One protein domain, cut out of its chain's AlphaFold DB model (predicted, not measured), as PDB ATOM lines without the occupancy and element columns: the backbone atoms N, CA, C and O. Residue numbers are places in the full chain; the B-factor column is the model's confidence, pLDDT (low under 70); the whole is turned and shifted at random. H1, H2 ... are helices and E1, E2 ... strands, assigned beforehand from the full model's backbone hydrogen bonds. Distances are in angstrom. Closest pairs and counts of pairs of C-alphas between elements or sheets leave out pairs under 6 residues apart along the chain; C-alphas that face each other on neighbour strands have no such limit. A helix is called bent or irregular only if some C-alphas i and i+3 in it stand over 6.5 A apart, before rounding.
ATOM      1  N   LYS A   4     143.209 -44.950   5.761       68.81
ATOM      2  CA  LYS A   4     144.177 -46.047   5.584       68.81
ATOM      3  C   LYS A   4     145.025 -46.306   6.823       68.81
ATOM      4  O   LYS A   4     145.302 -47.453   7.162       68.81
ATOM      5  N   GLU A   5     145.453 -45.241   7.485       72.25
ATOM      6  CA  GLU A   5     146.299 -45.318   8.668       72.25
ATOM      7  C   GLU A   5     145.508 -45.862   9.859       72.25
ATOM      8  O   GLU A   5     145.990 -46.743  10.572       72.25
ATOM      9  N   VAL A   6     144.252 -45.433   9.998       73.75
ATOM     10  CA  VAL A   6     143.334 -45.941  11.023       73.75
ATOM     11  C   VAL A   6     142.994 -47.418  10.794       73.75
ATOM     12  O   VAL A   6     143.064 -48.216  11.727       73.75
ATOM     13  N   LEU A   7     142.707 -47.819   9.550       76.25
ATOM     14  CA  LEU A   7     142.498 -49.229   9.196       76.25
ATOM     15  C   LEU A   7     143.724 -50.092   9.507       76.25
ATOM     16  O   LEU A   7     143.576 -51.209  10.003       76.25
ATOM     17  N   ARG A   8     144.933 -49.574   9.259       80.69
ATOM     18  CA  ARG A   8     146.184 -50.257   9.609       80.69
ATOM     19  C   ARG A   8     146.317 -50.446  11.121       80.69
ATOM     20  O   ARG A   8     146.705 -51.526  11.549       80.69
ATOM     21  N   ILE A   9     145.982 -49.433  11.921       81.88
ATOM     22  CA  ILE A   9     146.020 -49.516  13.391       81.88
ATOM     23  C   ILE A   9     145.033 -50.569  13.900       81.88
ATOM     24  O   ILE A   9     145.420 -51.431  14.683       81.88
ATOM     25  N   VAL A  10     143.787 -50.550  13.416       82.06
ATOM     26  CA  VAL A  10     142.757 -51.532  13.802       82.06
ATOM     27  C   VAL A  10     143.166 -52.952  13.391       82.06
ATOM     28  O   VAL A  10     143.072 -53.879  14.190       82.06
ATOM     29  N   SER A  11     143.687 -53.123  12.172       81.25
ATOM     30  CA  SER A  11     144.209 -54.404  11.680       81.25
ATOM     31  C   SER A  11     145.353 -54.936  12.542       81.25
ATOM     32  O   SER A  11     145.358 -56.122  12.874       81.25
ATOM     33  N   LEU A  12     146.312 -54.080  12.902       83.44
ATOM     34  CA  LEU A  12     147.445 -54.466  13.740       83.44
ATOM     35  C   LEU A  12     146.979 -54.837  15.145       83.44
ATOM     36  O   LEU A  12     147.378 -55.886  15.643       83.44
ATOM     37  N   PHE A  13     146.071 -54.051  15.728       85.56
ATOM     38  CA  PHE A  13     145.484 -54.335  17.034       85.56
ATOM     39  C   PHE A  13     144.811 -55.716  17.067       85.56
ATOM     40  O   PHE A  13     145.079 -56.513  17.961       85.56
ATOM     41  N   PHE A  14     144.007 -56.051  16.052       85.19
ATOM     42  CA  PHE A  14     143.376 -57.373  15.975       85.19
ATOM     43  C   PHE A  14     144.375 -58.496  15.730       85.19
ATOM     44  O   PHE A  14     144.181 -59.582  16.259       85.19
ATOM     45  N   SER A  15     145.436 -58.264  14.955       82.19
ATOM     46  CA  SER A  15     146.454 -59.294  14.723       82.19
ATOM     47  C   SER A  15     147.319 -59.571  15.957       82.19
ATOM     48  O   SER A  15     147.672 -60.722  16.197       82.19
ATOM     49  N   GLU A  16     147.639 -58.536  16.742       85.88
ATOM     50  CA  GLU A  16     148.538 -58.624  17.897       85.88
ATOM     51  C   GLU A  16     147.810 -59.093  19.172       85.88
ATOM     52  O   GLU A  16     148.423 -59.786  19.978       85.88
ATOM     53  N   TYR A  17     146.516 -58.775  19.337       87.94
ATOM     54  CA  TYR A  17     145.762 -59.025  20.583       87.94
ATOM     55  C   TYR A  17     144.514 -59.892  20.412       87.94
ATOM     56  O   TYR A  17     143.605 -59.858  21.242       87.94
ATOM     57  N   ARG A  18     144.423 -60.656  19.317       84.69
ATOM     58  CA  ARG A  18     143.223 -61.438  18.988       84.69
ATOM     59  C   ARG A  18     142.768 -62.341  20.130       84.69
ATOM     60  O   ARG A  18     141.581 -62.388  20.434       84.69
ATOM     61  N   GLN A  19     143.709 -63.077  20.717       82.81
ATOM     62  CA  GLN A  19     143.406 -64.060  21.750       82.81
ATOM     63  C   GLN A  19     142.942 -63.365  23.028       82.81
ATOM     64  O   GLN A  19     141.925 -63.740  23.589       82.81
ATOM     65  N   GLU A  20     143.628 -62.301  23.432       89.12
ATOM     66  CA  GLU A  20     143.284 -61.519  24.612       89.12
ATOM     67  C   GLU A  20     141.911 -60.847  24.482       89.12
ATOM     68  O   GLU A  20     141.169 -60.785  25.458       89.12
ATOM     69  N   ILE A  21     141.536 -60.381  23.287       87.19
ATOM     70  CA  ILE A  21     140.196 -59.830  23.044       87.19
ATOM     71  C   ILE A  21     139.124 -60.922  23.196       87.19
ATOM     72  O   ILE A  21     138.069 -60.656  23.770       87.19
ATOM     73  N   PHE A  22     139.383 -62.148  22.731       85.06
ATOM     74  CA  PHE A  22     138.451 -63.261  22.936       85.06
ATOM     75  C   PHE A  22     138.371 -63.698  24.399       85.06
ATOM     76  O   PHE A  22     137.266 -63.838  24.916       85.06
ATOM     77  N   ASP A  23     139.506 -63.814  25.088       83.69
ATOM     78  CA  ASP A  23     139.548 -64.128  26.519       83.69
ATOM     79  C   ASP A  23     138.791 -63.061  27.333       83.69
ATOM     80  O   ASP A  23     138.047 -63.374  28.262       83.69
ATOM     81  N   PHE A  24     138.925 -61.786  26.952       89.31
ATOM     82  CA  PHE A  24     138.169 -60.679  27.532       89.31
ATOM     83  C   PHE A  24     136.655 -60.832  27.316       89.31
ATOM     84  O   PHE A  24     135.878 -60.661  28.260       89.31
ATOM     85  N   TYR A  25     136.220 -61.176  26.102       88.69
ATOM     86  CA  TYR A  25     134.808 -61.448  25.836       88.69
ATOM     87  C   TYR A  25     134.295 -62.604  26.694       88.69
ATOM     88  O   TYR A  25     133.260 -62.458  27.343       88.69
ATOM     89  N   ASP A  26     135.026 -63.714  26.756       82.62
ATOM     90  CA  ASP A  26     134.627 -64.898  27.520       82.62
ATOM     91  C   ASP A  26     134.514 -64.605  29.022       82.62
ATOM     92  O   ASP A  26     133.521 -64.987  29.649       82.62
ATOM     93  N   ASN A  27     135.467 -63.862  29.595       82.25
ATOM     94  CA  ASN A  27     135.402 -63.406  30.986       82.25
ATOM     95  C   ASN A  27     134.142 -62.571  31.247       82.25
ATOM     96  O   ASN A  27     133.436 -62.798  32.231       82.25
ATOM     97  N   PHE A  28     133.812 -61.647  30.338       85.62
ATOM     98  CA  PHE A  28     132.612 -60.823  30.466       85.62
ATOM     99  C   PHE A  28     131.316 -61.640  30.333       85.62
ATOM    100  O   PHE A  28     130.372 -61.440  31.098       85.62
ATOM    101  N   PHE A  29     131.253 -62.599  29.405       82.06
ATOM    102  CA  PHE A  29     130.085 -63.476  29.281       82.06
ATOM    103  C   PHE A  29     129.911 -64.390  30.489       82.06
ATOM    104  O   PHE A  29     128.776 -64.631  30.894       82.06
ATOM    105  N   ASN A  30     130.994 -64.880  31.089       78.25
ATOM    106  CA  ASN A  30     130.916 -65.663  32.321       78.25
ATOM    107  C   ASN A  30     130.385 -64.817  33.483       78.25
ATOM    108  O   ASN A  30     129.460 -65.242  34.169       78.25
ATOM    109  N   TYR A  31     130.846 -63.574  33.602       82.19
ATOM    110  CA  TYR A  31     130.283 -62.612  34.545       82.19
ATOM    111  C   TYR A  31     128.774 -62.376  34.330       82.19
ATOM    112  O   TYR A  31     127.993 -62.407  35.283       82.19
ATOM    113  N   LEU A  32     128.316 -62.219  33.082       77.50
ATOM    114  CA  LEU A  32     126.882 -62.100  32.793       77.50
ATOM    115  C   LEU A  32     126.092 -63.367  33.154       77.50
ATOM    116  O   LEU A  32     124.967 -63.263  33.643       77.50
ATOM    117  N   LYS A  33     126.659 -64.559  32.935       76.69
ATOM    118  CA  LYS A  33     126.035 -65.836  33.325       76.69
ATOM    119  C   LYS A  33     125.870 -65.947  34.841       76.69
ATOM    120  O   LYS A  33     124.816 -66.396  35.300       76.69
ATOM    121  N   ASP A  34     126.857 -65.490  35.606       68.88
ATOM    122  CA  ASP A  34     126.783 -65.446  37.068       68.88
ATOM    123  C   ASP A  34     125.684 -64.482  37.536       68.88
ATOM    124  O   ASP A  34     124.873 -64.826  38.401       68.88
ATOM    125  N   LEU A  35     125.574 -63.306  36.906       71.25
ATOM    126  CA  LEU A  35     124.505 -62.347  37.199       71.25
ATOM    127  C   LEU A  35     123.105 -62.871  36.840       71.25
ATOM    128  O   LEU A  35     122.151 -62.636  37.589       71.25
ATOM    129  N   LEU A  36     122.961 -63.577  35.715       70.12
ATOM    130  CA  LEU A  36     121.695 -64.204  35.310       70.12
ATOM    131  C   LEU A  36     121.277 -65.273  36.325       70.12
ATOM    132  O   LEU A  36     120.144 -65.256  36.814       70.12
ATOM    133  N   SER A  37     122.225 -66.121  36.726       69.50
ATOM    134  CA  SER A  37     122.016 -67.159  37.739       69.50
ATOM    135  C   SER A  37     121.626 -66.554  39.092       69.50
ATOM    136  O   SER A  37     120.679 -67.011  39.733       69.50
ATOM    137  N   TYR A  38     122.281 -65.463  39.501       65.50
ATOM    138  CA  TYR A  38     121.935 -64.714  40.714       65.50
ATOM    139  C   TYR A  38     120.497 -64.166  40.685       65.50
ATOM    140  O   TYR A  38     119.807 -64.149  41.707       65.50
ATOM    141  N   LYS A  39     120.003 -63.755  39.510       66.19
ATOM    142  CA  LYS A  39     118.612 -63.309  39.313       66.19
ATOM    143  C   LYS A  39     117.616 -64.454  39.098       66.19
ATOM    144  O   LYS A  39     116.459 -64.173  38.796       66.19
ATOM    145  N   LYS A  40     118.027 -65.704  39.346       71.75
ATOM    146  CA  LYS A  40     117.213 -66.925  39.213       71.75
ATOM    147  C   LYS A  40     116.744 -67.203  37.779       71.75
ATOM    148  O   LYS A  40     115.676 -67.775  37.595       71.75
ATOM    149  N   LEU A  41     117.526 -66.789  36.783       68.69
ATOM    150  CA  LEU A  41     117.359 -67.216  35.396       68.69
ATOM    151  C   LEU A  41     118.406 -68.290  35.109       68.69
ATOM    152  O   LEU A  41     119.593 -67.971  34.993       68.69
ATOM    153  N   HIS A  42     117.995 -69.555  35.028       73.12
ATOM    154  CA  HIS A  42     118.929 -70.620  34.688       73.12
ATOM    155  C   HIS A  42     119.119 -70.663  33.172       73.12
ATOM    156  O   HIS A  42     118.171 -70.575  32.401       73.12
ATOM    157  N   LEU A  43     120.367 -70.793  32.722       68.75
ATOM    158  CA  LEU A  43     120.712 -70.734  31.295       68.75
ATOM    159  C   LEU A  43     120.004 -71.804  30.446       68.75
ATOM    160  O   LEU A  43     119.768 -71.580  29.257       68.75
ATOM    161  N   ASP A  44     119.661 -72.929  31.075       75.75
ATOM    162  CA  ASP A  44     118.970 -74.065  30.466       75.75
ATOM    163  C   ASP A  44     117.435 -73.950  30.537       75.75
ATOM    164  O   ASP A  44     116.739 -74.784  29.954       75.75
ATOM    165  N   ASP A  45     116.896 -72.925  31.213       74.38
ATOM    166  CA  ASP A  45     115.454 -72.688  31.262       74.38
ATOM    167  C   ASP A  45     114.926 -72.445  29.844       74.38
ATOM    168  O   ASP A  45     115.449 -71.624  29.083       74.38
ATOM    169  N   LEU A  46     113.877 -73.188  29.487       72.69
ATOM    170  CA  LEU A  46     113.221 -73.091  28.189       72.69
ATOM    171  C   LEU A  46     112.117 -72.041  28.251       72.69
ATOM    172  O   LEU A  46     111.122 -72.209  28.960       72.69
ATOM    173  N   ILE A  47     112.272 -70.983  27.462       67.88
ATOM    174  CA  ILE A  47     111.250 -69.956  27.299       67.88
ATOM    175  C   ILE A  47     110.278 -70.433  26.227       67.88
ATOM    176  O   ILE A  47     110.675 -70.672  25.090       67.88
ATOM    177  N   ASP A  48     109.007 -70.570  26.603       66.62
ATOM    178  CA  ASP A  48     107.912 -70.754  25.653       66.62
ATOM    179  C   ASP A  48     107.666 -69.427  24.931       66.62
ATOM    180  O   ASP A  48     107.293 -68.427  25.553       66.62
ATOM    181  N   ILE A  49     107.947 -69.414  23.634       61.19
ATOM    182  CA  ILE A  49     107.885 -68.222  22.784       61.19
ATOM    183  C   ILE A  49     106.446 -67.939  22.335       61.19
ATOM    184  O   ILE A  49     106.100 -66.798  22.036       61.19
ATOM    185  N   ASN A  50     105.576 -68.954  22.365       56.16
ATOM    186  CA  ASN A  50     104.164 -68.823  22.002       56.16
ATOM    187  C   ASN A  50     103.323 -68.214  23.139       56.16
ATOM    188  O   ASN A  50     102.182 -67.800  22.931       56.16
ATOM    189  N   SER A  51     103.885 -68.131  24.349       56.47
ATOM    190  CA  SER A  51     103.304 -67.426  25.489       56.47
ATOM    191  C   SER A  51     103.846 -66.000  25.561       56.47
ATOM    192  O   SER A  51     104.798 -65.724  26.292       56.47
ATOM    193  N   GLU A  52     103.198 -65.083  24.838       54.59
ATOM    194  CA  GLU A  52     103.594 -63.669  24.700       54.59
ATOM    195  C   GLU A  52     103.967 -63.017  26.047       54.59
ATOM    196  O   GLU A  52     104.977 -62.326  26.169       54.59
ATOM    197  N   LYS A  53     103.216 -63.323  27.112       50.69
ATOM    198  CA  LYS A  53     103.474 -62.805  28.461       50.69
ATOM    199  C   LYS A  53     104.767 -63.349  29.089       50.69
ATOM    200  O   LYS A  53     105.538 -62.580  29.656       50.69
ATOM    201  N   SER A  54     105.023 -64.654  28.975       55.38
ATOM    202  CA  SER A  54     106.207 -65.306  29.559       55.38
ATOM    203  C   SER A  54     107.492 -64.917  28.824       55.38
ATOM    204  O   SER A  54     108.532 -64.680  29.444       55.38
ATOM    205  N   SER A  55     107.432 -64.798  27.495       58.69
ATOM    206  CA  SER A  55     108.596 -64.425  26.687       58.69
ATOM    207  C   SER A  55     108.988 -62.963  26.912       58.69
ATOM    208  O   SER A  55     110.172 -62.666  27.066       58.69
ATOM    209  N   ILE A  56     108.010 -62.050  27.005       61.75
ATOM    210  CA  ILE A  56     108.259 -60.629  27.293       61.75
ATOM    211  C   ILE A  56     108.878 -60.448  28.682       61.75
ATOM    212  O   ILE A  56     109.856 -59.710  28.817       61.75
ATOM    213  N   GLU A  57     108.355 -61.128  29.706       63.03
ATOM    214  CA  GLU A  57     108.874 -61.034  31.077       63.03
ATOM    215  C   GLU A  57     110.326 -61.537  31.173       63.03
ATOM    216  O   GLU A  57     111.181 -60.854  31.744       63.03
ATOM    217  N   ASN A  58     110.644 -62.674  30.548       64.88
ATOM    218  CA  ASN A  58     112.000 -63.224  30.558       64.88
ATOM    219  C   ASN A  58     112.989 -62.388  29.731       64.88
ATOM    220  O   ASN A  58     114.098 -62.116  30.194       64.88
ATOM    221  N   LEU A  59     112.592 -61.901  28.550       68.00
ATOM    222  CA  LEU A  59     113.419 -60.991  27.748       68.00
ATOM    223  C   LEU A  59     113.668 -59.664  28.470       68.00
ATOM    224  O   LEU A  59     114.770 -59.117  28.405       68.00
ATOM    225  N   TYR A  60     112.661 -59.147  29.176       69.00
ATOM    226  CA  TYR A  60     112.804 -57.952  29.998       69.00
ATOM    227  C   TYR A  60     113.814 -58.172  31.129       69.00
ATOM    228  O   TYR A  60     114.707 -57.344  31.330       69.00
ATOM    229  N   LEU A  61     113.729 -59.307  31.827       67.06
ATOM    230  CA  LEU A  61     114.688 -59.665  32.869       67.06
ATOM    231  C   LEU A  61     116.104 -59.846  32.304       67.06
ATOM    232  O   LEU A  61     117.042 -59.294  32.874       67.06
ATOM    233  N   MET A  62     116.274 -60.514  31.159       71.38
ATOM    234  CA  MET A  62     117.580 -60.653  30.499       71.38
ATOM    235  C   MET A  62     118.183 -59.295  30.128       71.38
ATOM    236  O   MET A  62     119.331 -59.019  30.474       71.38
ATOM    237  N   LYS A  63     117.402 -58.405  29.495       76.44
ATOM    238  CA  LYS A  63     117.841 -57.033  29.181       76.44
ATOM    239  C   LYS A  63     118.256 -56.280  30.442       76.44
ATOM    240  O   LYS A  63     119.269 -55.585  30.434       76.44
ATOM    241  N   LYS A  64     117.511 -56.451  31.538       73.69
ATOM    242  CA  LYS A  64     117.841 -55.851  32.834       73.69
ATOM    243  C   LYS A  64     119.176 -56.366  33.377       73.69
ATOM    244  O   LYS A  64     119.967 -55.560  33.849       73.69
ATOM    245  N   VAL A  65     119.454 -57.668  33.289       71.25
ATOM    246  CA  VAL A  65     120.729 -58.237  33.761       71.25
ATOM    247  C   VAL A  65     121.913 -57.786  32.910       71.25
ATOM    248  O   VAL A  65     122.927 -57.369  33.463       71.25
ATOM    249  N   ILE A  66     121.772 -57.799  31.583       79.31
ATOM    250  CA  ILE A  66     122.820 -57.315  30.673       79.31
ATOM    251  C   ILE A  66     123.099 -55.831  30.935       79.31
ATOM    252  O   ILE A  66     124.257 -55.422  30.991       79.31
ATOM    253  N   LYS A  67     122.048 -55.034  31.160       79.31
ATOM    254  CA  LYS A  67     122.182 -53.623  31.523       79.31
ATOM    255  C   LYS A  67     122.952 -53.440  32.829       79.31
ATOM    256  O   LYS A  67     123.855 -52.619  32.865       79.31
ATOM    257  N   ILE A  68     122.636 -54.221  33.864       75.50
ATOM    258  CA  ILE A  68     123.371 -54.186  35.135       75.50
ATOM    259  C   ILE A  68     124.854 -54.481  34.887       75.50
ATOM    260  O   ILE A  68     125.690 -53.666  35.255       75.50
ATOM    261  N   GLY A  69     125.180 -55.576  34.195       73.12
ATOM    262  CA  GLY A  69     126.575 -55.953  33.954       73.12
ATOM    263  C   GLY A  69     127.371 -54.918  33.149       73.12
ATOM    264  O   GLY A  69     128.534 -54.665  33.450       73.12
ATOM    265  N   LEU A  70     126.747 -54.278  32.155       81.19
ATOM    266  CA  LEU A  70     127.381 -53.228  31.348       81.19
ATOM    267  C   LEU A  70     127.490 -51.886  32.101       81.19
ATOM    268  O   LEU A  70     128.507 -51.202  31.987       81.19
ATOM    269  N   ASN A  71     126.501 -51.535  32.928       77.75
ATOM    270  CA  ASN A  71     126.566 -50.363  33.811       77.75
ATOM    271  C   ASN A  71     127.681 -50.516  34.854       77.75
ATOM    272  O   ASN A  71     128.416 -49.567  35.119       77.75
ATOM    273  N   THR A  72     127.858 -51.719  35.410       73.81
ATOM    274  CA  THR A  72     128.900 -52.013  36.405       73.81
ATOM    275  C   THR A  72     130.316 -51.755  35.876       73.81
ATOM    276  O   THR A  72     131.195 -51.350  36.634       73.81
ATOM    277  N   ILE A  73     130.539 -51.896  34.567       74.94
ATOM    278  CA  ILE A  73     131.829 -51.593  33.927       74.94
ATOM    279  C   ILE A  73     131.916 -50.152  33.388       74.94
ATOM    280  O   ILE A  73     132.914 -49.776  32.778       74.94
ATOM    281  N   GLY A  74     130.905 -49.317  33.657       71.38
ATOM    282  CA  GLY A  74     130.890 -47.885  33.352       71.38
ATOM    283  C   GLY A  74     130.353 -47.508  31.969       71.38
ATOM    284  O   GLY A  74     130.706 -46.440  31.469       71.38
ATOM    285  N   ILE A  75     129.547 -48.361  31.322       77.44
ATOM    286  CA  ILE A  75     128.811 -47.983  30.103       77.44
ATOM    287  C   ILE A  75     127.574 -47.168  30.489       77.44
ATOM    288  O   ILE A  75     126.849 -47.539  31.408       77.44
ATOM    289  N   ASP A  76     127.334 -46.064  29.778       74.62
ATOM    290  CA  ASP A  76     126.191 -45.186  30.028       74.62
ATOM    291  C   ASP A  76     124.873 -45.892  29.678       74.62
ATOM    292  O   ASP A  76     124.710 -46.503  28.616       74.62
ATOM    293  N   THR A  77     123.898 -45.754  30.570       62.50
ATOM    294  CA  THR A  77     122.555 -46.316  30.425       62.50
ATOM    295  C   THR A  77     121.875 -45.917  29.102       62.50
ATOM    296  O   THR A  77     121.125 -46.715  28.537       62.50
ATOM    297  N   ASN A  78     122.135 -44.716  28.585       62.38
ATOM    298  CA  ASN A  78     121.587 -44.212  27.326       62.38
ATOM    299  C   ASN A  78     122.195 -44.923  26.105       62.38
ATOM    300  O   ASN A  78     121.461 -45.274  25.184       62.38
ATOM    301  N   GLU A  79     123.500 -45.228  26.129       63.47
ATOM    302  CA  GLU A  79     124.175 -46.001  25.070       63.47
ATOM    303  C   GLU A  79     123.600 -47.426  24.978       63.47
ATOM    304  O   GLU A  79     123.438 -47.989  23.891       63.47
ATOM    305  N   LEU A  80     123.199 -47.986  26.124       62.94
ATOM    306  CA  LEU A  80     122.526 -49.277  26.201       62.94
ATOM    307  C   LEU A  80     121.086 -49.216  25.691       62.94
ATOM    308  O   LEU A  80     120.680 -50.102  24.944       62.94
ATOM    309  N   ILE A  81     120.316 -48.188  26.061       60.12
ATOM    310  CA  ILE A  81     118.930 -48.011  25.598       60.12
ATOM    311  C   ILE A  81     118.895 -47.878  24.072       60.12
ATOM    312  O   ILE A  81     118.161 -48.623  23.423       60.12
ATOM    313  N   ASP A  82     119.736 -47.024  23.492       59.03
ATOM    314  CA  ASP A  82     119.816 -46.850  22.038       59.03
ATOM    315  C   ASP A  82     120.282 -48.137  21.338       59.03
ATOM    316  O   ASP A  82     119.756 -48.521  20.287       59.03
ATOM    317  N   GLY A  83     121.223 -48.864  21.944       59.38
ATOM    318  CA  GLY A  83     121.682 -50.168  21.471       59.38
ATOM    319  C   GLY A  83     120.594 -51.246  21.471       59.38
ATOM    320  O   GLY A  83     120.390 -51.933  20.466       59.38
ATOM    321  N   PHE A  84     119.840 -51.364  22.568       63.31
ATOM    322  CA  PHE A  84     118.733 -52.313  22.701       63.31
ATOM    323  C   PHE A  84     117.526 -51.947  21.831       63.31
ATOM    324  O   PHE A  84     116.831 -52.857  21.384       63.31
ATOM    325  N   MET A  85     117.274 -50.663  21.561       54.62
ATOM    326  CA  MET A  85     116.199 -50.212  20.664       54.62
ATOM    327  C   MET A  85     116.542 -50.477  19.191       54.62
ATOM    328  O   MET A  85     115.686 -50.912  18.421       54.62
ATOM    329  N   ASN A  86     117.811 -50.314  18.804       55.28
ATOM    330  CA  ASN A  86     118.277 -50.601  17.444       55.28
ATOM    331  C   ASN A  86     118.415 -52.107  17.148       55.28
ATOM    332  O   ASN A  86     118.257 -52.524  15.999       55.28
ATOM    333  N   HIS A  87     118.674 -52.938  18.164       51.62
ATOM    334  CA  HIS A  87     118.697 -54.400  18.028       51.62
ATOM    335  C   HIS A  87     117.338 -55.070  18.292       51.62
ATOM    336  O   HIS A  87     117.048 -56.096  17.682       51.62
ATOM    337  N   GLY A  88     116.492 -54.488  19.147       43.09
ATOM    338  CA  GLY A  88     115.202 -55.046  19.568       43.09
ATOM    339  C   GLY A  88     114.044 -54.874  18.580       43.09
ATOM    340  O   GLY A  88     112.999 -55.472  18.800       43.09
ATOM    341  N   ASN A  89     114.226 -54.097  17.507       38.97
ATOM    342  CA  ASN A  89     113.229 -53.914  16.440       38.97
ATOM    343  C   ASN A  89     113.379 -54.902  15.270       38.97
ATOM    344  O   ASN A  89     112.611 -54.836  14.312       38.97
ATOM    345  N   ARG A  90     114.364 -55.810  15.306       47.09
ATOM    346  CA  ARG A  90     114.335 -56.984  14.426       47.09
ATOM    347  C   ARG A  90     113.401 -57.981  15.093       47.09
ATOM    348  O   ARG A  90     113.685 -58.380  16.217       47.09
ATOM    349  N   GLU A  91     112.295 -58.326  14.434       46.22
ATOM    350  CA  GLU A  91     111.429 -59.429  14.857       46.22
ATOM    351  C   GLU A  91     112.322 -60.605  15.264       46.22
ATOM    352  O   GLU A  91     113.132 -61.076  14.461       46.22
ATOM    353  N   LEU A  92     112.267 -60.994  16.539       57.72
ATOM    354  CA  LEU A  92     113.022 -62.133  17.046       57.72
ATOM    355  C   LEU A  92     112.474 -63.364  16.312       57.72
ATOM    356  O   LEU A  92     111.377 -63.831  16.608       57.72
ATOM    357  N   GLN A  93     113.184 -63.821  15.283       53.34
ATOM    358  CA  GLN A  93     112.827 -65.026  14.544       53.34
ATOM    359  C   GLN A  93     113.388 -66.214  15.312       53.34
ATOM    360  O   GLN A  93     114.559 -66.560  15.183       53.34
ATOM    361  N   PHE A  94     112.553 -66.789  16.168       57.94
ATOM    362  CA  PHE A  94     112.909 -67.977  16.922       57.94
ATOM    363  C   PHE A  94     112.785 -69.218  16.026       57.94
ATOM    364  O   PHE A  94     111.778 -69.400  15.344       57.94
ATOM    365  N   ASP A  95     113.805 -70.079  16.036       51.81
ATOM    366  CA  ASP A  95     113.846 -71.293  15.202       51.81
ATOM    367  C   ASP A  95     112.919 -72.413  15.727       51.81
ATOM    368  O   ASP A  95     112.695 -73.415  15.043       51.81
ATOM    369  N   SER A  96     112.392 -72.274  16.950       58.81
ATOM    370  CA  SER A  96     111.553 -73.265  17.631       58.81
ATOM    371  C   SER A  96     110.581 -72.626  18.627       58.81
ATOM    372  O   SER A  96     110.854 -71.564  19.173       58.81
ATOM    373  N   ASP A  97     109.486 -73.330  18.941       60.00
ATOM    374  CA  ASP A  97     108.460 -72.908  19.919       60.00
ATOM    375  C   ASP A  97     109.006 -72.695  21.346       60.00
ATOM    376  O   ASP A  97     108.372 -72.063  22.193       60.00
ATOM    377  N   LYS A  98     110.189 -73.253  21.627       62.56
ATOM    378  CA  LYS A  98     110.923 -73.087  22.880       62.56
ATOM    379  C   LYS A  98     112.388 -72.825  22.591       62.56
ATOM    380  O   LYS A  98     112.985 -73.563  21.809       62.56
ATOM    381  N   GLU A  99     112.980 -71.844  23.257       74.81
ATOM    382  CA  GLU A  99     114.410 -71.556  23.147       74.81
ATOM    383  C   GLU A  99     115.017 -71.336  24.538       74.81
ATOM    384  O   GLU A  99     114.352 -70.834  25.446       74.81
ATOM    385  N   SER A 100     116.261 -71.782  24.737       76.50
ATOM    386  CA  SER A 100     116.945 -71.619  26.021       76.50
ATOM    387  C   SER A 100     117.444 -70.188  26.205       76.50
ATOM    388  O   SER A 100     117.812 -69.507  25.241       76.50
ATOM    389  N   ILE A 101     117.529 -69.742  27.458       73.81
ATOM    390  CA  ILE A 101     118.095 -68.430  27.814       73.81
ATOM    391  C   ILE A 101     119.516 -68.268  27.262       73.81
ATOM    392  O   ILE A 101     119.870 -67.200  26.758       73.81
ATOM    393  N   LYS A 102     120.320 -69.338  27.299       76.25
ATOM    394  CA  LYS A 102     121.656 -69.370  26.697       76.25
ATOM    395  C   LYS A 102     121.628 -69.039  25.203       76.25
ATOM    396  O   LYS A 102     122.361 -68.155  24.766       76.25
ATOM    397  N   ASN A 103     120.764 -69.706  24.441       76.06
ATOM    398  CA  ASN A 103     120.667 -69.493  22.998       76.06
ATOM    399  C   ASN A 103     120.189 -68.075  22.678       76.06
ATOM    400  O   ASN A 103     120.689 -67.459  21.742       76.06
ATOM    401  N   ILE A 104     119.274 -67.526  23.481       74.81
ATOM    402  CA  ILE A 104     118.799 -66.150  23.309       74.81
ATOM    403  C   ILE A 104     119.931 -65.144  23.577       74.81
ATOM    404  O   ILE A 104     120.100 -64.184  22.822       74.81
ATOM    405  N   LEU A 105     120.743 -65.367  24.617       74.62
ATOM    406  CA  LEU A 105     121.913 -64.535  24.914       74.62
ATOM    407  C   LEU A 105     122.922 -64.557  23.754       74.62
ATOM    408  O   LEU A 105     123.346 -63.502  23.282       74.62
ATOM    409  N   GLU A 106     123.250 -65.755  23.270       77.06
ATOM    410  CA  GLU A 106     124.238 -65.979  22.213       77.06
ATOM    411  C   GLU A 106     123.761 -65.475  20.838       77.06
ATOM    412  O   GLU A 106     124.529 -64.848  20.112       77.06
ATOM    413  N   LYS A 107     122.488 -65.674  20.470       73.25
ATOM    414  CA  LYS A 107     121.966 -65.251  19.158       73.25
ATOM    415  C   LYS A 107     121.696 -63.751  19.069       73.25
ATOM    416  O   LYS A 107     121.977 -63.142  18.036       73.25
ATOM    417  N   TYR A 108     121.137 -63.151  20.121       71.94
ATOM    418  CA  TYR A 108     120.570 -61.800  20.027       71.94
ATOM    419  C   TYR A 108     121.412 -60.718  20.696       71.94
ATOM    420  O   TYR A 108     121.395 -59.572  20.245       71.94
ATOM    421  N   PHE A 109     122.160 -61.057  21.746       75.44
ATOM    422  CA  PHE A 109     122.885 -60.067  22.544       75.44
ATOM    423  C   PHE A 109     124.405 -60.132  22.367       75.44
ATOM    424  O   PHE A 109     125.070 -59.116  22.562       75.44
ATOM    425  N   ASP A 110     124.952 -61.271  21.934       79.44
ATOM    426  CA  ASP A 110     126.397 -61.502  21.839       79.44
ATOM    427  C   ASP A 110     127.138 -60.442  21.007       79.44
ATOM    428  O   ASP A 110     128.018 -59.738  21.501       79.44
ATOM    429  N   ASN A 111     126.710 -60.250  19.756       78.00
ATOM    430  CA  ASN A 111     127.320 -59.280  18.842       78.00
ATOM    431  C   ASN A 111     127.262 -57.843  19.382       78.00
ATOM    432  O   ASN A 111     128.199 -57.063  19.197       78.00
ATOM    433  N   PHE A 112     126.150 -57.489  20.027       80.25
ATOM    434  CA  PHE A 112     125.950 -56.166  20.606       80.25
ATOM    435  C   PHE A 112     126.920 -55.928  21.769       80.25
ATOM    436  O   PHE A 112     127.636 -54.927  21.782       80.25
ATOM    437  N   ILE A 113     127.002 -56.888  22.694       83.75
ATOM    438  CA  ILE A 113     127.904 -56.840  23.847       83.75
ATOM    439  C   ILE A 113     129.361 -56.776  23.375       83.75
ATOM    440  O   ILE A 113     130.088 -55.865  23.765       83.75
ATOM    441  N   LYS A 114     129.782 -57.664  22.466       86.31
ATOM    442  CA  LYS A 114     131.155 -57.683  21.924       86.31
ATOM    443  C   LYS A 114     131.554 -56.359  21.286       86.31
ATOM    444  O   LYS A 114     132.677 -55.894  21.474       86.31
ATOM    445  N   LYS A 115     130.631 -55.717  20.564       84.38
ATOM    446  CA  LYS A 115     130.861 -54.399  19.965       84.38
ATOM    447  C   LYS A 115     131.118 -53.322  21.024       84.38
ATOM    448  O   LYS A 115     132.052 -52.539  20.871       84.38
ATOM    449  N   LEU A 116     130.322 -53.291  22.090       85.12
ATOM    450  CA  LEU A 116     130.517 -52.347  23.193       85.12
ATOM    451  C   LEU A 116     131.846 -52.578  23.912       85.12
ATOM    452  O   LEU A 116     132.604 -51.637  24.127       85.12
ATOM    453  N   LEU A 117     132.162 -53.836  24.217       88.69
ATOM    454  CA  LEU A 117     133.430 -54.209  24.839       88.69
ATOM    455  C   LEU A 117     134.626 -53.810  23.962       88.69
ATOM    456  O   LEU A 117     135.615 -53.286  24.470       88.69
ATOM    457  N   LEU A 118     134.522 -53.978  22.640       88.31
ATOM    458  CA  LEU A 118     135.557 -53.546  21.701       88.31
ATOM    459  C   LEU A 118     135.758 -52.026  21.721       88.31
ATOM    460  O   LEU A 118     136.894 -51.557  21.710       88.31
ATOM    461  N   ASN A 119     134.666 -51.259  21.779       86.56
ATOM    462  CA  ASN A 119     134.733 -49.802  21.860       86.56
ATOM    463  C   ASN A 119     135.480 -49.343  23.116       86.56
ATOM    464  O   ASN A 119     136.280 -48.420  23.017       86.56
ATOM    465  N   ILE A 120     135.295 -50.015  24.258       87.12
ATOM    466  CA  ILE A 120     136.016 -49.693  25.500       87.12
ATOM    467  C   ILE A 120     137.534 -49.834  25.321       87.12
ATOM    468  O   ILE A 120     138.290 -48.981  25.785       87.12
ATOM    469  N   LEU A 121     137.996 -50.870  24.610       89.25
ATOM    470  CA  LEU A 121     139.427 -51.050  24.341       89.25
ATOM    471  C   LEU A 121     139.992 -49.882  23.522       89.25
ATOM    472  O   LEU A 121     141.057 -49.354  23.833       89.25
ATOM    473  N   PHE A 122     139.262 -49.427  22.501       86.81
ATOM    474  CA  PHE A 122     139.699 -48.295  21.684       86.81
ATOM    475  C   PHE A 122     139.533 -46.939  22.378       86.81
ATOM    476  O   PHE A 122     140.350 -46.050  22.143       86.81
ATOM    477  N   GLU A 123     138.546 -46.777  23.263       85.88
ATOM    478  CA  GLU A 123     138.444 -45.611  24.151       85.88
ATOM    479  C   GLU A 123     139.695 -45.483  25.023       85.88
ATOM    480  O   GLU A 123     140.228 -44.382  25.176       85.88
ATOM    481  N   TYR A 124     140.199 -46.605  25.540       87.44
ATOM    482  CA  TYR A 124     141.421 -46.641  26.337       87.44
ATOM    483  C   TYR A 124     142.673 -46.327  25.516       87.44
ATOM    484  O   TYR A 124     143.460 -45.454  25.883       87.44
ATOM    485  N   ILE A 125     142.832 -46.979  24.359       85.69
ATOM    486  CA  ILE A 125     143.970 -46.741  23.455       85.69
ATOM    487  C   ILE A 125     144.029 -45.271  23.010       85.69
ATOM    488  O   ILE A 125     145.119 -44.744  22.808       85.69
ATOM    489  N   CYS A 126     142.876 -44.601  22.898       82.38
ATOM    490  CA  CYS A 126     142.764 -43.203  22.475       82.38
ATOM    491  C   CYS A 126     142.646 -42.186  23.625       82.38
ATOM    492  O   CYS A 126     142.254 -41.044  23.370       82.38
ATOM    493  N   ASN A 127     142.932 -42.573  24.875       80.31
ATOM    494  CA  ASN A 127     142.867 -41.686  26.047       80.31
ATOM    495  C   ASN A 127     141.506 -41.018  26.308       80.31
ATOM    496  O   ASN A 127     141.441 -39.973  26.951       80.31
ATOM    497  N   GLN A 128     140.411 -41.607  25.832       77.69
ATOM    498  CA  GLN A 128     139.076 -41.027  25.986       77.69
ATOM    499  C   GLN A 128     138.455 -41.363  27.339       77.69
ATOM    500  O   GLN A 128     137.798 -40.519  27.945       77.69
ATOM    501  N   ASN A 129     138.641 -42.596  27.820       73.56
ATOM    502  CA  ASN A 129     138.017 -43.032  29.062       73.56
ATOM    503  C   ASN A 129     138.777 -44.181  29.744       73.56
ATOM    504  O   ASN A 129     138.565 -45.360  29.461       73.56
ATOM    505  N   ASN A 130     139.627 -43.831  30.711       81.94
ATOM    506  CA  ASN A 130     140.395 -44.820  31.472       81.94
ATOM    507  C   ASN A 130     139.583 -45.471  32.604       81.94
ATOM    508  O   ASN A 130     139.977 -46.526  33.100       81.94
ATOM    509  N   SER A 131     138.454 -44.885  33.030       83.06
ATOM    510  CA  SER A 131     137.689 -45.430  34.158       83.06
ATOM    511  C   SER A 131     137.000 -46.747  33.806       83.06
ATOM    512  O   SER A 131     136.955 -47.633  34.651       83.06
ATOM    513  N   LYS A 132     136.540 -46.926  32.558       84.62
ATOM    514  CA  LYS A 132     135.923 -48.190  32.113       84.62
ATOM    515  C   LYS A 132     136.906 -49.368  32.164       84.62
ATOM    516  O   LYS A 132     136.569 -50.425  32.686       84.62
ATOM    517  N   ILE A 133     138.149 -49.177  31.704       86.19
ATOM    518  CA  ILE A 133     139.209 -50.199  31.811       86.19
ATOM    519  C   ILE A 133     139.589 -50.477  33.266       86.19
ATOM    520  O   ILE A 133     139.775 -51.634  33.635       86.19
ATOM    521  N   ASN A 134     139.652 -49.445  34.110       81.56
ATOM    522  CA  ASN A 134     139.927 -49.637  35.533       81.56
ATOM    523  C   ASN A 134     138.831 -50.462  36.218       81.56
ATOM    524  O   ASN A 134     139.152 -51.362  36.989       81.56
ATOM    525  N   ASN A 135     137.560 -50.209  35.896       80.25
ATOM    526  CA  ASN A 135     136.443 -51.007  36.399       80.25
ATOM    527  C   ASN A 135     136.554 -52.458  35.912       80.25
ATOM    528  O   ASN A 135     136.478 -53.382  36.713       80.25
ATOM    529  N   LEU A 136     136.830 -52.677  34.622       84.62
ATOM    530  CA  LEU A 136     137.043 -54.019  34.071       84.62
ATOM    531  C   LEU A 136     138.173 -54.783  34.777       84.62
ATOM    532  O   LEU A 136     138.053 -55.986  34.995       84.62
ATOM    533  N   ASN A 137     139.242 -54.092  35.174       81.94
ATOM    534  CA  ASN A 137     140.322 -54.682  35.959       81.94
ATOM    535  C   ASN A 137     139.896 -55.008  37.400       81.94
ATOM    536  O   ASN A 137     140.296 -56.033  37.930       81.94
ATOM    537  N   GLN A 138     139.077 -54.159  38.033       80.06
ATOM    538  CA  GLN A 138     138.567 -54.390  39.393       80.06
ATOM    539  C   GLN A 138     137.628 -55.597  39.488       80.06
ATOM    540  O   GLN A 138     137.586 -56.251  40.525       80.06
ATOM    541  N   PHE A 139     136.884 -55.887  38.419       72.69
ATOM    542  CA  PHE A 139     136.019 -57.066  38.326       72.69
ATOM    543  C   PHE A 139     136.750 -58.311  37.792       72.69
ATOM    544  O   PHE A 139     136.094 -59.301  37.484       72.69
ATOM    545  N   ASP A 140     138.083 -58.265  37.659       75.81
ATOM    546  CA  ASP A 140     138.911 -59.344  37.101       75.81
ATOM    547  C   ASP A 140     138.447 -59.814  35.702       75.81
ATOM    548  O   ASP A 140     138.574 -60.981  35.333       75.81
ATOM    549  N   LEU A 141     137.904 -58.895  34.895       85.38
ATOM    550  CA  LEU A 141     137.349 -59.204  33.570       85.38
ATOM    551  C   LEU A 141     138.406 -59.129  32.462       85.38
ATOM    552  O   LEU A 141     138.219 -59.699  31.387       85.38
ATOM    553  N   LEU A 142     139.529 -58.451  32.705       86.81
ATOM    554  CA  LEU A 142     140.618 -58.331  31.736       86.81
ATOM    555  C   LEU A 142     141.586 -59.526  31.815       86.81
ATOM    556  O   LEU A 142     141.899 -60.005  32.906       86.81
ATOM    557  N   PRO A 143     142.144 -59.976  30.679       86.06
ATOM    558  CA  PRO A 143     143.241 -60.933  30.673       86.06
ATOM    559  C   PRO A 143     144.470 -60.400  31.423       86.06
ATOM    560  O   PRO A 143     144.719 -59.193  31.508       86.06
ATOM    561  N   ARG A 144     145.299 -61.318  31.928       78.50
ATOM    562  CA  ARG A 144     146.515 -60.957  32.673       78.50
ATOM    563  C   ARG A 144     147.448 -60.089  31.826       78.50
ATOM    564  O   ARG A 144     147.729 -60.406  30.671       78.50
ATOM    565  N   ASN A 145     147.965 -59.022  32.432       81.69
ATOM    566  CA  ASN A 145     148.882 -58.048  31.824       81.69
ATOM    567  C   ASN A 145     148.327 -57.361  30.560       81.69
ATOM    568  O   ASN A 145     149.090 -56.797  29.775       81.69
ATOM    569  N   PHE A 146     147.008 -57.398  30.333       88.81
ATOM    570  CA  PHE A 146     146.430 -56.830  29.119       88.81
ATOM    571  C   PHE A 146     146.527 -55.299  29.083       88.81
ATOM    572  O   PHE A 146     146.802 -54.731  28.031       88.81
ATOM    573  N   ILE A 147     146.415 -54.632  30.237       86.19
ATOM    574  CA  ILE A 147     146.607 -53.175  30.355       86.19
ATOM    575  C   ILE A 147     148.025 -52.769  29.933       86.19
ATOM    576  O   ILE A 147     148.180 -51.911  29.071       86.19
ATOM    577  N   GLU A 148     149.052 -53.447  30.450       86.19
ATOM    578  CA  GLU A 148     150.456 -53.181  30.098       86.19
ATOM    579  C   GLU A 148     150.709 -53.375  28.592       86.19
ATOM    580  O   GLU A 148     151.393 -52.582  27.942       86.19
ATOM    581  N   LYS A 149     150.103 -54.410  28.000       87.25
ATOM    582  CA  LYS A 149     150.134 -54.644  26.552       87.25
ATOM    583  C   LYS A 149     149.476 -53.506  25.762       87.25
ATOM    584  O   LYS A 149     150.045 -53.073  24.760       87.25
ATOM    585  N   MET A 150     148.324 -53.005  26.211       87.31
ATOM    586  CA  MET A 150     147.637 -51.871  25.582       87.31
ATOM    587  C   MET A 150     148.423 -50.561  25.722       87.31
ATOM    588  O   MET A 150     148.481 -49.788  24.767       87.31
ATOM    589  N   ASP A 151     149.084 -50.328  26.857       86.19
ATOM    590  CA  ASP A 151     149.943 -49.155  27.065       86.19
ATOM    591  C   ASP A 151     151.148 -49.159  26.113       86.19
ATOM    592  O   ASP A 151     151.474 -48.133  25.509       86.19
ATOM    593  N   ASN A 152     151.758 -50.329  25.894       87.12
ATOM    594  CA  ASN A 152     152.825 -50.503  24.906       87.12
ATOM    595  C   ASN A 152     152.336 -50.227  23.474       87.12
ATOM    596  O   ASN A 152     153.029 -49.563  22.697       87.12
ATOM    597  N   PHE A 153     151.131 -50.691  23.123       86.56
ATOM    598  CA  PHE A 153     150.522 -50.405  21.822       86.56
ATOM    599  C   PHE A 153     150.270 -48.906  21.636       86.56
ATOM    600  O   PHE A 153     150.644 -48.316  20.622       86.56
ATOM    601  N   LYS A 154     149.697 -48.257  22.647       84.38
ATOM    602  CA  LYS A 154     149.430 -46.819  22.651       84.38
ATOM    603  C   LYS A 154     150.711 -45.991  22.486       84.38
ATOM    604  O   LYS A 154     150.734 -45.061  21.678       84.38
ATOM    605  N   ALA A 155     151.796 -46.365  23.169       81.88
ATOM    606  CA  ALA A 155     153.102 -45.721  23.020       81.88
ATOM    607  C   ALA A 155     153.694 -45.884  21.605       81.88
ATOM    608  O   ALA A 155     154.294 -44.947  21.077       81.88
ATOM    609  N   LYS A 156     153.483 -47.044  20.961       82.50
ATOM    610  CA  LYS A 156     153.962 -47.352  19.599       82.50
ATOM    611  C   LYS A 156     153.318 -46.473  18.517       82.50
ATOM    612  O   LYS A 156     153.977 -46.175  17.525       82.50
ATOM    613  N   PHE A 157     152.064 -46.052  18.697       73.50
ATOM    614  CA  PHE A 157     151.300 -45.312  17.678       73.50
ATOM    615  C   PHE A 157     151.020 -43.837  18.019       73.50
ATOM    616  O   PHE A 157     150.426 -43.150  17.192       73.50
ATOM    617  N   GLN A 158     151.453 -43.341  19.187       67.56
ATOM    618  CA  GLN A 158     151.258 -41.944  19.633       67.56
ATOM    619  C   GLN A 158     149.799 -41.460  19.491       67.56
ATOM    620  O   GLN A 158     149.525 -40.346  19.040       67.56
ATOM    621  N   ILE A 159     148.843 -42.326  19.832       64.88
ATOM    622  CA  ILE A 159     147.411 -42.061  19.662       64.88
ATOM    623  C   ILE A 159     146.942 -41.183  20.825       64.88
ATOM    624  O   ILE A 159     146.696 -41.692  21.913       64.88
ATOM    625  N   ASP A 160     146.841 -39.868  20.607       59.09
ATOM    626  CA  ASP A 160     146.513 -38.921  21.691       59.09
ATOM    627  C   ASP A 160     145.477 -37.844  21.316       59.09
ATOM    628  O   ASP A 160     145.475 -36.746  21.860       59.09
ATOM    629  N   ASN A 161     144.585 -38.121  20.356       64.69
ATOM    630  CA  ASN A 161     143.589 -37.144  19.899       64.69
ATOM    631  C   ASN A 161     142.163 -37.718  19.873       64.69
ATOM    632  O   ASN A 161     141.925 -38.755  19.252       64.69
ATOM    633  N   GLU A 162     141.194 -36.968  20.422       67.94
ATOM    634  CA  GLU A 162     139.741 -37.248  20.343       67.94
ATOM    635  C   GLU A 162     139.277 -37.512  18.905       67.94
ATOM    636  O   GLU A 162     138.462 -38.393  18.633       67.94
ATOM    637  N   ARG A 163     139.861 -36.793  17.943       70.62
ATOM    638  CA  ARG A 163     139.583 -36.962  16.515       70.62
ATOM    639  C   ARG A 163     139.897 -38.376  16.011       70.62
ATOM    640  O   ARG A 163     139.133 -38.915  15.214       70.62
ATOM    641  N   THR A 164     140.983 -38.984  16.485       70.81
ATOM    642  CA  THR A 164     141.392 -40.337  16.084       70.81
ATOM    643  C   THR A 164     140.410 -41.384  16.605       70.81
ATOM    644  O   THR A 164     140.099 -42.337  15.895       70.81
ATOM    645  N   PHE A 165     139.842 -41.173  17.797       75.25
ATOM    646  CA  PHE A 165     138.794 -42.041  18.333       75.25
ATOM    647  C   PHE A 165     137.526 -42.017  17.471       75.25
ATOM    648  O   PHE A 165     137.000 -43.076  17.136       75.25
ATOM    649  N   PHE A 166     137.056 -40.838  17.047       75.19
ATOM    650  CA  PHE A 166     135.889 -40.741  16.158       75.19
ATOM    651  C   PHE A 166     136.125 -41.417  14.799       75.19
ATOM    652  O   PHE A 166     135.228 -42.086  14.277       75.19
ATOM    653  N   GLU A 167     137.330 -41.284  14.243       76.69
ATOM    654  CA  GLU A 167     137.725 -41.950  12.996       76.69
ATOM    655  C   GLU A 167     137.762 -43.486  13.169       76.69
ATOM    656  O   GLU A 167     137.191 -44.210  12.350       76.69
ATOM    657  N   ILE A 168     138.330 -43.989  14.276       75.25
ATOM    658  CA  ILE A 168     138.337 -45.420  14.636       75.25
ATOM    659  C   ILE A 168     136.914 -45.947  14.832       75.25
ATOM    660  O   ILE A 168     136.552 -46.962  14.238       75.25
ATOM    661  N   LYS A 169     136.082 -45.248  15.611       77.25
ATOM    662  CA  LYS A 169     134.695 -45.638  15.890       77.25
ATOM    663  C   LYS A 169     133.881 -45.734  14.600       77.25
ATOM    664  O   LYS A 169     133.228 -46.748  14.362       77.25
ATOM    665  N   SER A 170     134.014 -44.751  13.701       77.50
ATOM    666  CA  SER A 170     133.363 -44.811  12.386       77.50
ATOM    667  C   SER A 170     133.833 -45.998  11.539       77.50
ATOM    668  O   SER A 170     133.054 -46.467  10.708       77.50
ATOM    669  N   ILE A 171     135.083 -46.449  11.674       73.88
ATOM    670  CA  ILE A 171     135.606 -47.606  10.937       73.88
ATOM    671  C   ILE A 171     135.113 -48.916  11.551       73.88
ATOM    672  O   ILE A 171     134.688 -49.800  10.807       73.88
ATOM    673  N   ILE A 172     135.097 -49.021  12.881       73.94
ATOM    674  CA  ILE A 172     134.543 -50.177  13.594       73.94
ATOM    675  C   ILE A 172     133.073 -50.367  13.216       73.94
ATOM    676  O   ILE A 172     132.669 -51.460  12.828       73.94
ATOM    677  N   ASP A 173     132.294 -49.284  13.223       72.44
ATOM    678  CA  ASP A 173     130.867 -49.323  12.907       72.44
ATOM    679  C   ASP A 173     130.566 -49.726  11.457       72.44
ATOM    680  O   ASP A 173     129.551 -50.378  11.201       72.44
ATOM    681  N   LYS A 174     131.421 -49.336  10.504       72.81
ATOM    682  CA  LYS A 174     131.180 -49.543   9.066       72.81
ATOM    683  C   LYS A 174     131.819 -50.810   8.511       72.81
ATOM    684  O   LYS A 174     131.267 -51.405   7.588       72.81
ATOM    685  N   PHE A 175     132.978 -51.203   9.032       67.06
ATOM    686  CA  PHE A 175     133.851 -52.167   8.366       67.06
ATOM    687  C   PHE A 175     134.295 -53.327   9.253       67.06
ATOM    688  O   PHE A 175     134.822 -54.287   8.709       67.06
ATOM    689  N   VAL A 176     134.077 -53.314  10.571       73.81
ATOM    690  CA  VAL A 176     134.543 -54.400  11.453       73.81
ATOM    691  C   VAL A 176     133.405 -55.347  11.825       73.81
ATOM    692  O   VAL A 176     132.305 -54.929  12.184       73.81
ATOM    693  N   ASN A 177     133.670 -56.652  11.761       72.44
ATOM    694  CA  ASN A 177     132.854 -57.660  12.425       72.44
ATOM    695  C   ASN A 177     133.398 -57.909  13.838       72.44
ATOM    696  O   ASN A 177     134.415 -58.582  13.988       72.44
ATOM    697  N   SER A 178     132.715 -57.399  14.865       74.81
ATOM    698  CA  SER A 178     133.136 -57.508  16.271       74.81
ATOM    699  C   SER A 178     133.289 -58.952  16.763       74.81
ATOM    700  O   SER A 178     134.010 -59.194  17.723       74.81
ATOM    701  N   SER A 179     132.626 -59.911  16.112       70.19
ATOM    702  CA  SER A 179     132.602 -61.310  16.554       70.19
ATOM    703  C   SER A 179     133.679 -62.169  15.908       70.19
ATOM    704  O   SER A 179     134.171 -63.090  16.550       70.19
ATOM    705  N   SER A 180     134.081 -61.867  14.667       73.38
ATOM    706  CA  SER A 180     135.225 -62.532  14.021       73.38
ATOM    707  C   SER A 180     136.533 -61.736  14.123       73.38
ATOM    708  O   SER A 180     137.602 -62.298  13.874       73.38
ATOM    709  N   LEU A 181     136.450 -60.463  14.537       76.50
ATOM    710  CA  LEU A 181     137.529 -59.467  14.516       76.50
ATOM    711  C   LEU A 181     138.128 -59.294  13.109       76.50
ATOM    712  O   LEU A 181     139.332 -59.130  12.933       76.50
ATOM    713  N   GLU A 182     137.268 -59.339  12.089       75.38
ATOM    714  CA  GLU A 182     137.644 -59.208  10.679       75.38
ATOM    715  C   GLU A 182     137.151 -57.885  10.089       75.38
ATOM    716  O   GLU A 182     136.048 -57.417  10.384       75.38
ATOM    717  N   ILE A 183     137.955 -57.302   9.200       72.94
ATOM    718  CA  ILE A 183     137.601 -56.094   8.453       72.94
ATOM    719  C   ILE A 183     136.933 -56.513   7.133       72.94
ATOM    720  O   ILE A 183     137.570 -57.088   6.252       72.94
ATOM    721  N   LYS A 184     135.640 -56.213   6.979       61.09
ATOM    722  CA  LYS A 184     134.839 -56.433   5.769       61.09
ATOM    723  C   LYS A 184     135.297 -55.478   4.659       61.09
ATOM    724  O   LYS A 184     134.852 -54.335   4.603       61.09
TER     725      LYS A 184
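AT A GLANCE: This is residues 4 to 184 of the 547 residues of an uncharacterized protein of Candidatus Lokiarchaeota archaeon (UniProt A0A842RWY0). This is an elongated helical body with H4b, one arm of a bent helix, as its core: H5, H6 and H7 pack on H4b at one end, while the helical hairpin of H2 and H3 and a tiny sheet, E1 and E2, make the other. A second bent helix, H1, reaches from H7 to H2. Printed are 181 residues, mostly helix, with named elements in the order H1 E1 H2 H3 E2 H4 H5 H6 H7. The whole is compact, radius of gyration of the C-alphas 17.4 A, spanning 54 by 32 by 28 A.

HOW THE PARTS SIT: H1, residues 4 to 38, assigned as one helix by its hydrogen bonds, is bent: C-alphas 16 and 19 are 8.4 A apart. Its arms are H1a, 4 to 16, and H1b, 19 to 38. E1, 46 to 48, and E2, 98 to 100, are antiparallel, with N 47 and O 99 within hydrogen-bond range at 2.9 A. H2, 52 to 72, touches H1b at a steep tilt of 55 degrees, closest C-alphas Leu 36 and Val 65, 6.2 A. H2 and H3, 77 to 88, form a helical hairpin and only just touch, with 3 pairs of C-alphas within 8 A, the closest Asn 71 and Thr 77, 6.6 A. The hub H4, 101 to 125, likewise assigned as one helix, is bent, C-alphas 108 and 111 7.3 A apart, into H4a, 101 to 108, and H4b, 111 to 125. H4b touches H5, 130 to 138 (closest C-alphas Tyr 124 and Asn 130, 5.5 A), H6, 146 to 157 (Ile 125 and Lys 154, 5.5 A), and H7, 162 to 175 (Glu 123 and Phe 165, 6.8 A). Every O i to N i+4 pair in the helices and arms is within range.

IN THESE COORDINATES: H1a begins at C-alpha 4 (144.177, -46.047, 5.584). H1b is 28.7 A long, H2 30.2 A. H7 ends at C-alpha 175 (133.851, -52.167, 8.366).

THE WHOLE: The farthest C-alphas, Ser 51 and Lys 156, are 54.8 A apart. The printed part has no cut and no long link. Its mean pLDDT is 74.2; 51 residues are under 70, among them 77 to 98.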